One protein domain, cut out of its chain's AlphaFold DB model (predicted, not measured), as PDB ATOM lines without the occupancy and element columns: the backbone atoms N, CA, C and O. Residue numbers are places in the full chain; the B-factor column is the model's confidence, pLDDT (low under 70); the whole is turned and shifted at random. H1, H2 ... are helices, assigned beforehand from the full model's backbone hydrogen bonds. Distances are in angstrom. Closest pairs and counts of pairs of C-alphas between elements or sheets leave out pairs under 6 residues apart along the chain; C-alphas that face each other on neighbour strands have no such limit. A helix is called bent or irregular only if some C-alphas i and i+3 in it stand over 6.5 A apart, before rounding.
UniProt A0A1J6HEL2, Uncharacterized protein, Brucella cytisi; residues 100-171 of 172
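This is residues 100 to 171 of the 172 residues of an uncharacterized protein of Brucella cytisi (UniProt A0A1J6HEL2). Two long helices, H1 and H2, make a loosely joined helical hairpin, and two short helices, H3 and H4, pack on the later part of H2. The turn side of the hairpin is open: residues 120 to 126, of which 122 to 126 belong to H2, stick out free. The printed part has 72 residues with four named helices, in the order H1, H2, H3, H4, and no named strand; the class is all helix. It is only just loose, close to compact, with a radius of gyration of the C-alphas of 13.9 A and spans of 37 by 29 by 17 A.

H1, residues 100 to 116, has a kink of 29 degrees near residue 107 and is only just irregular, with C-alphas 105 and 108 6.6 A apart. It forms a hairpin with H2, residues 122 to 141: they only just touch, with 3 pairs of C-alphas within 8 A, through residues 105 to 109 of H1 and 132 to 136 of H2 alone. Their closest C-alphas, of Phe 109 and Leu 132, are 7.5 A apart, and they run opposite ways at a steep tilt of 40 degrees. With residues 134 to 139 alone, H2 touches H3, residues 145 to 153, at a steep tilt of 62 degrees, opposite ways; the closest C-alphas, of Met 135 and Phe 145, are 5.4 A apart. With residues 137 to 141 alone, H2 touches H4, residues 164 to 169, at a steep tilt of 50 degrees, the same way; the closest C-alphas, of Leu 141 and Leu 167, are 7.5 A apart. H3 and H4 are apart, and H1 is apart from both. Every O i to N i+4 pair is within hydrogen-bond range in H2, H3 and H4; in H1 11 of 13 are.

H1 begins at C-alpha 100, (258.289, 207.019, 241.535), and is 23.7 A long. H2 begins at C-alpha 122, (284.250, 198.321, 250.317), and is 28.6 A long. H3 is 12.2 A long, and H4, 8.6 A long, ends at C-alpha 169, (268.768, 224.116, 255.695).

The two C-alphas farthest apart, of Gly 117 and Ala 170, are 38.2 A apart. The printed part has no cut and no long link. Mean pLDDT of the printed part is 86.4; residues 100 to 102 and 157 to 158 are under 70 in this model.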
ATOM      1  N   ASN A 100     257.465 206.454 242.620       65.12
ATOM      2  CA  ASN A 100     258.289 207.019 241.535       65.12
ATOM      3  C   ASN A 100     259.427 207.925 242.016       65.12
ATOM      4  O   ASN A 100     260.498 207.896 241.423       65.12
ATOM      5  N   ALA A 101     259.218 208.731 243.061       61.03
ATOM      6  CA  ALA A 101     260.296 209.533 243.640       61.03
ATOM      7  C   ALA A 101     261.397 208.623 244.213       61.03
ATOM      8  O   ALA A 101     262.567 208.758 243.856       61.03
ATOM      9  N   SER A 102     260.999 207.621 244.999       62.09
ATOM     10  CA  SER A 102     261.883 206.584 245.540       62.09
ATOM     11  C   SER A 102     262.526 205.723 244.440       62.09
ATOM     12  O   SER A 102     263.717 205.435 244.496       62.09
ATOM     13  N   GLU A 103     261.788 205.346 243.395       71.38
ATOM     14  CA  GLU A 103     262.293 204.598 242.241       71.38
ATOM     15  C   GLU A 103     263.285 205.424 241.435       71.38
ATOM     16  O   GLU A 103     264.307 204.895 241.015       71.38
ATOM     17  N   ASN A 104     263.025 206.715 241.229       72.38
ATOM     18  CA  ASN A 104     263.937 207.615 240.536       72.38
ATOM     19  C   ASN A 104     265.237 207.820 241.329       72.38
ATOM     20  O   ASN A 104     266.324 207.890 240.741       72.38
ATOM     21  N   ASP A 105     265.143 207.874 242.659       72.12
ATOM     22  CA  ASP A 105     266.304 207.917 243.550       72.12
ATOM     23  C   ASP A 105     267.110 206.602 243.482       72.12
ATOM     24  O   ASP A 105     268.339 206.640 243.401       72.12
ATOM     25  N   LEU A 106     266.447 205.445 243.361       76.50
ATOM     26  CA  LEU A 106     267.099 204.136 243.193       76.50
ATOM     27  C   LEU A 106     267.583 203.848 241.761       76.50
ATOM     28  O   LEU A 106     268.511 203.062 241.559       76.50
ATOM     29  N   ARG A 107     266.991 204.464 240.734       84.44
ATOM     30  CA  ARG A 107     267.245 204.119 239.325       84.44
ATOM     31  C   ARG A 107     268.693 204.364 238.924       84.44
ATOM     32  O   ARG A 107     269.290 203.521 238.256       84.44
ATOM     33  N   SER A 108     269.282 205.475 239.365       83.44
ATOM     34  CA  SER A 108     270.701 205.774 239.125       83.44
ATOM     35  C   SER A 108     271.616 204.724 239.751       83.44
ATOM     36  O   SER A 108     272.607 204.330 239.138       83.44
ATOM     37  N   PHE A 109     271.258 204.216 240.931       85.00
ATOM     38  CA  PHE A 109     271.991 203.144 241.595       85.00
ATOM     39  C   PHE A 109     271.903 201.827 240.813       85.00
ATOM     40  O   PHE A 109     272.929 201.199 240.548       85.00
ATOM     41  N   VAL A 110     270.698 201.427 240.391       84.81
ATOM     42  CA  VAL A 110     270.479 200.184 239.630       84.81
ATOM     43  C   VAL A 110     271.188 200.231 238.274       84.81
ATOM     44  O   VAL A 110     271.851 199.265 237.900       84.81
ATOM     45  N   ILE A 111     271.113 201.361 237.562       86.69
ATOM     46  CA  ILE A 111     271.823 201.563 236.290       86.69
ATOM     47  C   ILE A 111     273.332 201.488 236.507       86.69
ATOM     48  O   ILE A 111     274.009 200.731 235.810       86.69
ATOM     49  N   LYS A 112     273.869 202.214 237.498       85.69
ATOM     50  CA  LYS A 112     275.307 202.192 237.785       85.69
ATOM     51  C   LYS A 112     275.781 200.783 238.125       85.69
ATOM     52  O   LYS A 112     276.789 200.355 237.575       85.69
ATOM     53  N   ARG A 113     275.034 200.045 238.955       86.00
ATOM     54  CA  ARG A 113     275.311 198.637 239.278       86.00
ATOM     55  C   ARG A 113     275.323 197.757 238.028       86.00
ATOM     56  O   ARG A 113     276.218 196.931 237.901       86.00
ATOM     57  N   LYS A 114     274.346 197.921 237.131       87.19
ATOM     58  CA  LYS A 114     274.244 197.136 235.893       87.19
ATOM     59  C   LYS A 114     275.438 197.379 234.967       87.19
ATOM     60  O   LYS A 114     275.966 196.425 234.417       87.19
ATOM     61  N   ILE A 115     275.871 198.633 234.831       87.00
ATOM     62  CA  ILE A 115     277.015 199.010 233.986       87.00
ATOM     63  C   ILE A 115     278.343 198.565 234.614       87.00
ATOM     64  O   ILE A 115     279.228 198.108 233.906       87.00
ATOM     65  N   SER A 116     278.498 198.694 235.936       82.88
ATOM     66  CA  SER A 116     279.762 198.391 236.623       82.88
ATOM     67  C   SER A 116     279.919 196.932 237.058       82.88
ATOM     68  O   SER A 116     280.907 196.615 237.711       82.88
ATOM     69  N   GLY A 117     278.933 196.065 236.802       85.25
ATOM     70  CA  GLY A 117     278.923 194.688 237.313       85.25
ATOM     71  C   GLY A 117     278.790 194.584 238.841       85.25
ATOM     72  O   GLY A 117     279.033 193.528 239.415       85.25
ATOM     73  N   GLY A 118     278.395 195.662 239.526       82.00
ATOM     74  CA  GLY A 118     278.366 195.742 240.989       82.00
ATOM     75  C   GLY A 118     279.562 196.463 241.607       82.00
ATOM     76  O   GLY A 118     280.248 197.240 240.947       82.00
ATOM     77  N   THR A 119     279.743 196.281 242.917       82.12
ATOM     78  CA  THR A 119     280.869 196.828 243.695       82.12
ATOM     79  C   THR A 119     281.842 195.715 244.029       82.12
ATOM     80  O   THR A 119     281.424 194.738 244.646       82.12
ATOM     81  N   MET A 120     283.110 195.895 243.667       83.69
ATOM     82  CA  MET A 120     284.167 194.897 243.863       83.69
ATOM     83  C   MET A 120     284.951 195.091 245.172       83.69
ATOM     84  O   MET A 120     285.668 194.195 245.595       83.69
ATOM     85  N   SER A 121     284.802 196.243 245.840       90.00
ATOM     86  CA  SER A 121     285.453 196.549 247.122       90.00
ATOM     87  C   SER A 121     284.563 197.402 248.032       90.00
ATOM     88  O   SER A 121     283.587 198.018 247.583       90.00
ATOM     89  N   ARG A 122     284.900 197.441 249.330       90.56
ATOM     90  CA  ARG A 122     284.250 198.321 250.317       90.56
ATOM     91  C   ARG A 122     284.431 199.792 249.942       90.56
ATOM     92  O   ARG A 122     283.449 200.529 249.934       90.56
ATOM     93  N   ASP A 123     285.636 200.185 249.550       91.12
ATOM     94  CA  ASP A 123     285.939 201.575 249.196       91.12
ATOM     95  C   ASP A 123     285.200 202.000 247.928       91.12
ATOM     96  O   ASP A 123     284.604 203.073 247.885       91.12
ATOM     97  N   GLY A 124     285.106 201.113 246.931       89.00
ATOM     98  CA  GLY A 124     284.309 201.358 245.728       89.00
ATOM     99  C   GLY A 124     282.813 201.508 246.023       89.00
ATOM    100  O   GLY A 124     282.126 202.292 245.367       89.00
ATOM    101  N   ARG A 125     282.296 200.795 247.035       88.38
ATOM    102  CA  ARG A 125     280.921 200.973 247.522       88.38
ATOM    103  C   ARG A 125     280.739 202.348 248.162       88.38
ATOM    104  O   ARG A 125     279.819 203.058 247.769       88.38
ATOM    105  N   ILE A 126     281.624 202.722 249.088       91.50
ATOM    106  CA  ILE A 126     281.574 204.016 249.787       91.50
ATOM    107  C   ILE A 126     281.662 205.165 248.780       91.50
ATOM    108  O   ILE A 126     280.816 206.058 248.795       91.50
ATOM    109  N   ALA A 127     282.626 205.112 247.858       89.44
ATOM    110  CA  ALA A 127     282.807 206.121 246.821       89.44
ATOM    111  C   ALA A 127     281.557 206.268 245.942       89.44
ATOM    112  O   ALA A 127     281.068 207.377 245.736       89.44
ATOM    113  N   ARG A 128     280.989 205.151 245.467       89.25
ATOM    114  CA  ARG A 128     279.754 205.164 244.672       89.25
ATOM    115  C   ARG A 128     278.597 205.794 245.445       89.25
ATOM    116  O   ARG A 128     277.916 206.654 244.895       89.25
ATOM    117  N   ASP A 129     278.351 205.342 246.670       90.19
ATOM    118  CA  ASP A 129     277.189 205.772 247.453       90.19
ATOM    119  C   ASP A 129     277.309 207.263 247.820       90.19
ATOM    120  O   ASP A 129     276.337 208.010 247.704       90.19
ATOM    121  N   THR A 130     278.528 207.724 248.120       91.81
ATOM    122  CA  THR A 130     278.839 209.136 248.395       91.81
ATOM    123  C   THR A 130     278.629 210.010 247.161       91.81
ATOM    124  O   THR A 130     277.887 210.990 247.213       91.81
ATOM    125  N   LEU A 131     279.227 209.643 246.021       91.56
ATOM    126  CA  LEU A 131     279.123 210.419 244.781       91.56
ATOM    127  C   LEU A 131     277.685 210.453 244.247       91.56
ATOM    128  O   LEU A 131     277.223 211.502 243.802       91.56
ATOM    129  N   LEU A 132     276.952 209.336 244.331       90.50
ATOM    130  CA  LEU A 132     275.533 209.301 243.972       90.50
ATOM    131  C   LEU A 132     274.698 210.198 244.890       90.50
ATOM    132  O   LEU A 132     273.838 210.921 244.390       90.50
ATOM    133  N   GLY A 133     274.959 210.176 246.201       91.88
ATOM    134  CA  GLY A 133     274.299 211.054 247.165       91.88
ATOM    135  C   GLY A 133     274.529 212.531 246.842       91.88
ATOM    136  O   GLY A 133     273.567 213.281 246.686       91.88
ATOM    137  N   LEU A 134     275.786 212.934 246.644       93.81
ATOM    138  CA  LEU A 134     276.156 214.308 246.285       93.81
ATOM    139  C   LEU A 134     275.500 214.757 244.975       93.81
ATOM    140  O   LEU A 134     274.894 215.827 244.921       93.81
ATOM    141  N   MET A 135     275.558 213.919 243.937       92.44
ATOM    142  CA  MET A 135     274.938 214.198 242.642       92.44
ATOM    143  C   MET A 135     273.422 214.397 242.766       92.44
ATOM    144  O   MET A 135     272.878 215.350 242.209       92.44
ATOM    145  N   LYS A 136     272.730 213.531 243.518       89.94
ATOM    146  CA  LYS A 136     271.279 213.633 243.737       89.94
ATOM    147  C   LYS A 136     270.901 214.871 244.543       89.94
ATOM    148  O   LYS A 136     269.917 215.527 244.210       89.94
ATOM    149  N   THR A 137     271.685 215.223 245.557       92.12
ATOM    150  CA  THR A 137     271.482 216.451 246.334       92.12
ATOM    151  C   THR A 137     271.657 217.692 245.463       92.12
ATOM    152  O   THR A 137     270.786 218.558 245.474       92.12
ATOM    153  N   CYS A 138     272.708 217.752 244.636       92.62
ATOM    154  CA  CYS A 138     272.903 218.848 243.683       92.62
ATOM    155  C   CYS A 138     271.703 218.984 242.738       92.62
ATOM    156  O   CYS A 138     271.159 220.075 242.593       92.62
ATOM    157  N   GLN A 139     271.216 217.870 242.176       90.12
ATOM    158  CA  GLN A 139     270.024 217.866 241.318       90.12
ATOM    159  C   GLN A 139     268.777 218.397 242.038       90.12
ATOM    160  O   GLN A 139     268.064 219.226 241.479       90.12
ATOM    161  N   LYS A 140     268.524 217.971 243.286       89.06
ATOM    162  CA  LYS A 140     267.397 218.467 244.103       89.06
ATOM    163  C   LYS A 140     267.527 219.965 244.416       89.06
ATOM    164  O   LYS A 140     266.521 220.667 244.504       89.06
ATOM    165  N   LEU A 141     268.755 220.466 244.536       91.00
ATOM    166  CA  LEU A 141     269.052 221.883 244.735       91.00
ATOM    167  C   LEU A 141     269.074 222.703 243.430       91.00
ATOM    168  O   LEU A 141     269.117 223.927 243.496       91.00
ATOM    169  N   GLY A 142     268.974 222.072 242.256       90.88
ATOM    170  CA  GLY A 142     269.082 222.756 240.961       90.88
ATOM    171  C   GLY A 142     270.513 223.174 240.602       90.88
ATOM    172  O   GLY A 142     270.703 224.077 239.795       90.88
ATOM    173  N   LEU A 143     271.516 222.534 241.205       92.31
ATOM    174  CA  LEU A 143     272.936 222.797 240.985       92.31
ATOM    175  C   LEU A 143     273.535 221.798 239.992       92.31
ATOM    176  O   LEU A 143     273.173 220.616 239.969       92.31
ATOM    177  N   SER A 144     274.524 222.251 239.220       91.69
ATOM    178  CA  SER A 144     275.368 221.359 238.422       91.69
ATOM    179  C   SER A 144     276.304 220.572 239.338       91.69
ATOM    180  O   SER A 144     277.140 221.155 240.027       91.69
ATOM    181  N   PHE A 145     276.202 219.240 239.317       92.75
ATOM    182  CA  PHE A 145     277.113 218.369 240.068       92.75
ATOM    183  C   PHE A 145     278.581 218.578 239.662       92.75
ATOM    184  O   PHE A 145     279.460 218.518 240.512       92.75
ATOM    185  N   TRP A 146     278.848 218.859 238.384       91.62
ATOM    186  CA  TRP A 146     280.209 219.093 237.897       91.62
ATOM    187  C   TRP A 146     280.778 220.425 238.375       91.62
ATOM    188  O   TRP A 146     281.946 220.469 238.736       91.62
ATOM    189  N   HIS A 147     279.960 221.480 238.447       91.94
ATOM    190  CA  HIS A 147     280.402 222.739 239.055       91.94
ATOM    191  C   HIS A 147     280.637 222.566 240.555       91.94
ATOM    192  O   HIS A 147     281.644 223.040 241.057       91.94
ATOM    193  N   TYR A 148     279.764 221.827 241.250       93.06
ATOM    194  CA  TYR A 148     279.979 221.478 242.656       93.06
ATOM    195  C   TYR A 148     281.286 220.705 242.859       93.06
ATOM    196  O   TYR A 148     282.049 221.010 243.766       93.06
ATOM    197  N   LEU A 149     281.569 219.715 242.014       92.62
ATOM    198  CA  LEU A 149     282.805 218.950 242.122       92.62
ATOM    199  C   LEU A 149     284.036 219.808 241.790       92.62
ATOM    200  O   LEU A 149     285.044 219.680 242.474       92.62
ATOM    201  N   GLY A 150     283.939 220.685 240.788       92.25
ATOM    202  CA  GLY A 150     284.987 221.644 240.433       92.25
ATOM    203  C   GLY A 150     285.305 222.603 241.577       92.25
ATOM    204  O   GLY A 150     286.459 222.699 241.967       92.25
ATOM    205  N   ASP A 151     284.284 223.203 242.191       92.00
ATOM    206  CA  ASP A 151     284.402 224.029 243.402       92.00
ATOM    207  C   ASP A 151     285.146 223.291 244.529       92.00
ATOM    208  O   ASP A 151     286.118 223.800 245.077       92.00
ATOM    209  N   ARG A 152     284.757 222.044 244.828       92.75
ATOM    210  CA  ARG A 152     285.366 221.256 245.919       92.75
ATOM    211  C   ARG A 152     286.789 220.789 245.647       92.75
ATOM    212  O   ARG A 152     287.497 220.471 246.598       92.75
ATOM    213  N   LEU A 153     287.166 220.672 244.380       91.75
ATOM    214  CA  LEU A 153     288.503 220.260 243.958       91.75
ATOM    215  C   LEU A 153     289.376 221.449 243.543       91.75
ATOM    216  O   LEU A 153     290.508 221.226 243.128       91.75
ATOM    217  N   GLU A 154     288.854 222.676 243.629       88.62
ATOM    218  CA  GLU A 154     289.514 223.901 243.162       88.62
ATOM    219  C   GLU A 154     289.873 223.841 241.659       88.62
ATOM    220  O   GLU A 154     290.881 224.375 241.200       88.62
ATOM    221  N   ILE A 155     289.025 223.169 240.867       85.56
ATOM    222  CA  ILE A 155     289.181 222.988 239.419       85.56
ATOM    223  C   ILE A 155     288.182 223.884 238.676       85.56
ATOM    224  O   ILE A 155     286.980 223.610 238.642       85.56
ATOM    225  N   GLY A 156     288.710 224.904 237.995       73.88
ATOM    226  CA  GLY A 156     287.945 225.855 237.184       73.88
ATOM    227  C   GLY A 156     287.581 227.142 237.931       73.88
ATOM    228  O   GLY A 156     287.570 227.195 239.154       73.88
ATOM    229  N   SER A 157     287.291 228.207 237.183       60.97
ATOM    230  CA  SER A 157     287.007 229.552 237.705       60.97
ATOM    231  C   SER A 157     285.503 229.824 237.835       60.97
ATOM    232  O   SER A 157     284.999 230.815 237.306       60.97
ATOM    233  N   ALA A 158     284.768 228.909 238.468       67.81
ATOM    234  CA  ALA A 158     283.355 229.114 238.786       67.81
ATOM    235  C   ALA A 158     283.196 229.836 240.135       67.81
ATOM    236  O   ALA A 158     284.079 229.772 240.988       67.81
ATOM    237  N   GLU A 159     282.063 230.513 240.332       81.56
ATOM    238  CA  GLU A 159     281.714 231.069 241.641       81.56
ATOM    239  C   GLU A 159     281.606 229.960 242.700       81.56
ATOM    240  O   GLU A 159     281.087 228.875 242.399       81.56
ATOM    241  N   PRO A 160     282.061 230.227 243.937       86.81
ATOM    242  CA  PRO A 160     282.085 229.223 244.985       86.81
ATOM    243  C   PRO A 160     280.672 228.785 245.368       86.81
ATOM    244  O   PRO A 160     279.781 229.609 245.601       86.81
ATOM    245  N   ILE A 161     280.465 227.473 245.471       89.56
ATOM    246  CA  ILE A 161     279.162 226.906 245.828       89.56
ATOM    247  C   ILE A 161     279.092 226.749 247.353       89.56
ATOM    248  O   ILE A 161     279.898 226.010 247.932       89.56
ATOM    249  N   PRO A 162     278.106 227.370 248.038       92.06
ATOM    250  CA  PRO A 162     277.946 227.203 249.477       92.06
ATOM    251  C   PRO A 162     277.815 225.724 249.871       92.06
ATOM    252  O   PRO A 162     277.302 224.919 249.085       92.06
ATOM    253  N   PRO A 163     278.235 225.330 251.088       92.75
ATOM    254  CA  PRO A 163     278.077 223.959 251.556       92.75
ATOM    255  C   PRO A 163     276.646 223.450 251.352       92.75
ATOM    256  O   PRO A 163     275.681 224.123 251.722       92.75
ATOM    257  N   LEU A 164     276.502 222.239 250.799       92.50
ATOM    258  CA  LEU A 164     275.182 221.673 250.493       92.50
ATOM    259  C   LEU A 164     274.277 221.628 251.730       92.50
ATOM    260  O   LEU A 164     273.082 221.866 251.611       92.50
ATOM    261  N   ALA A 165     274.843 221.384 252.917       92.19
ATOM    262  CA  ALA A 165     274.109 221.402 254.182       92.19
ATOM    263  C   ALA A 165     273.426 222.756 254.447       92.19
ATOM    264  O   ALA A 165     272.260 222.786 254.831       92.19
ATOM    265  N   THR A 166     274.115 223.865 254.172       92.75
ATOM    266  CA  THR A 166     273.571 225.222 254.315       92.75
ATOM    267  C   THR A 166     272.424 225.458 253.339       92.75
ATOM    268  O   THR A 166     271.379 225.979 253.718       92.75
ATOM    269  N   LEU A 167     272.586 225.026 252.086       92.75
ATOM    270  CA  LEU A 167     271.552 225.162 251.056       92.75
ATOM    271  C   LEU A 167     270.317 224.299 251.344       92.75
ATOM    272  O   LEU A 167     269.201 224.709 251.034       92.75
ATOM    273  N   ILE A 168     270.508 223.116 251.934       92.00
ATOM    274  CA  ILE A 168     269.411 222.256 252.392       92.00
ATOM    275  C   ILE A 168     268.660 222.938 253.537       92.00
ATOM    276  O   ILE A 168     267.439 223.034 253.471       92.00
ATOM    277  N   ALA A 169     269.375 223.443 254.548       91.75
ATOM    278  CA  ALA A 169     268.768 224.116 255.695       91.75
ATOM    279  C   ALA A 169     267.969 225.366 255.290       91.75
ATOM    280  O   ALA A 169     266.923 225.627 255.863       91.75
ATOM    281  N   ALA A 170     268.415 226.098 254.266       87.56
ATOM    282  CA  ALA A 170     267.708 227.271 253.748       87.56
ATOM    283  C   ALA A 170     266.414 226.946 252.967       87.56
ATOM    284  O   ALA A 170     265.654 227.859 252.650       87.56
ATOM    285  N   ARG A 171     266.181 225.676 252.601       81.44
ATOM    286  CA  ARG A 171     264.977 225.216 251.881       81.44
ATOM    287  C   ARG A 171     264.004 224.410 252.745       81.44
ATOM    288  O   ARG A 171     262.942 224.051 252.234       81.44
TER     289      ARG A 171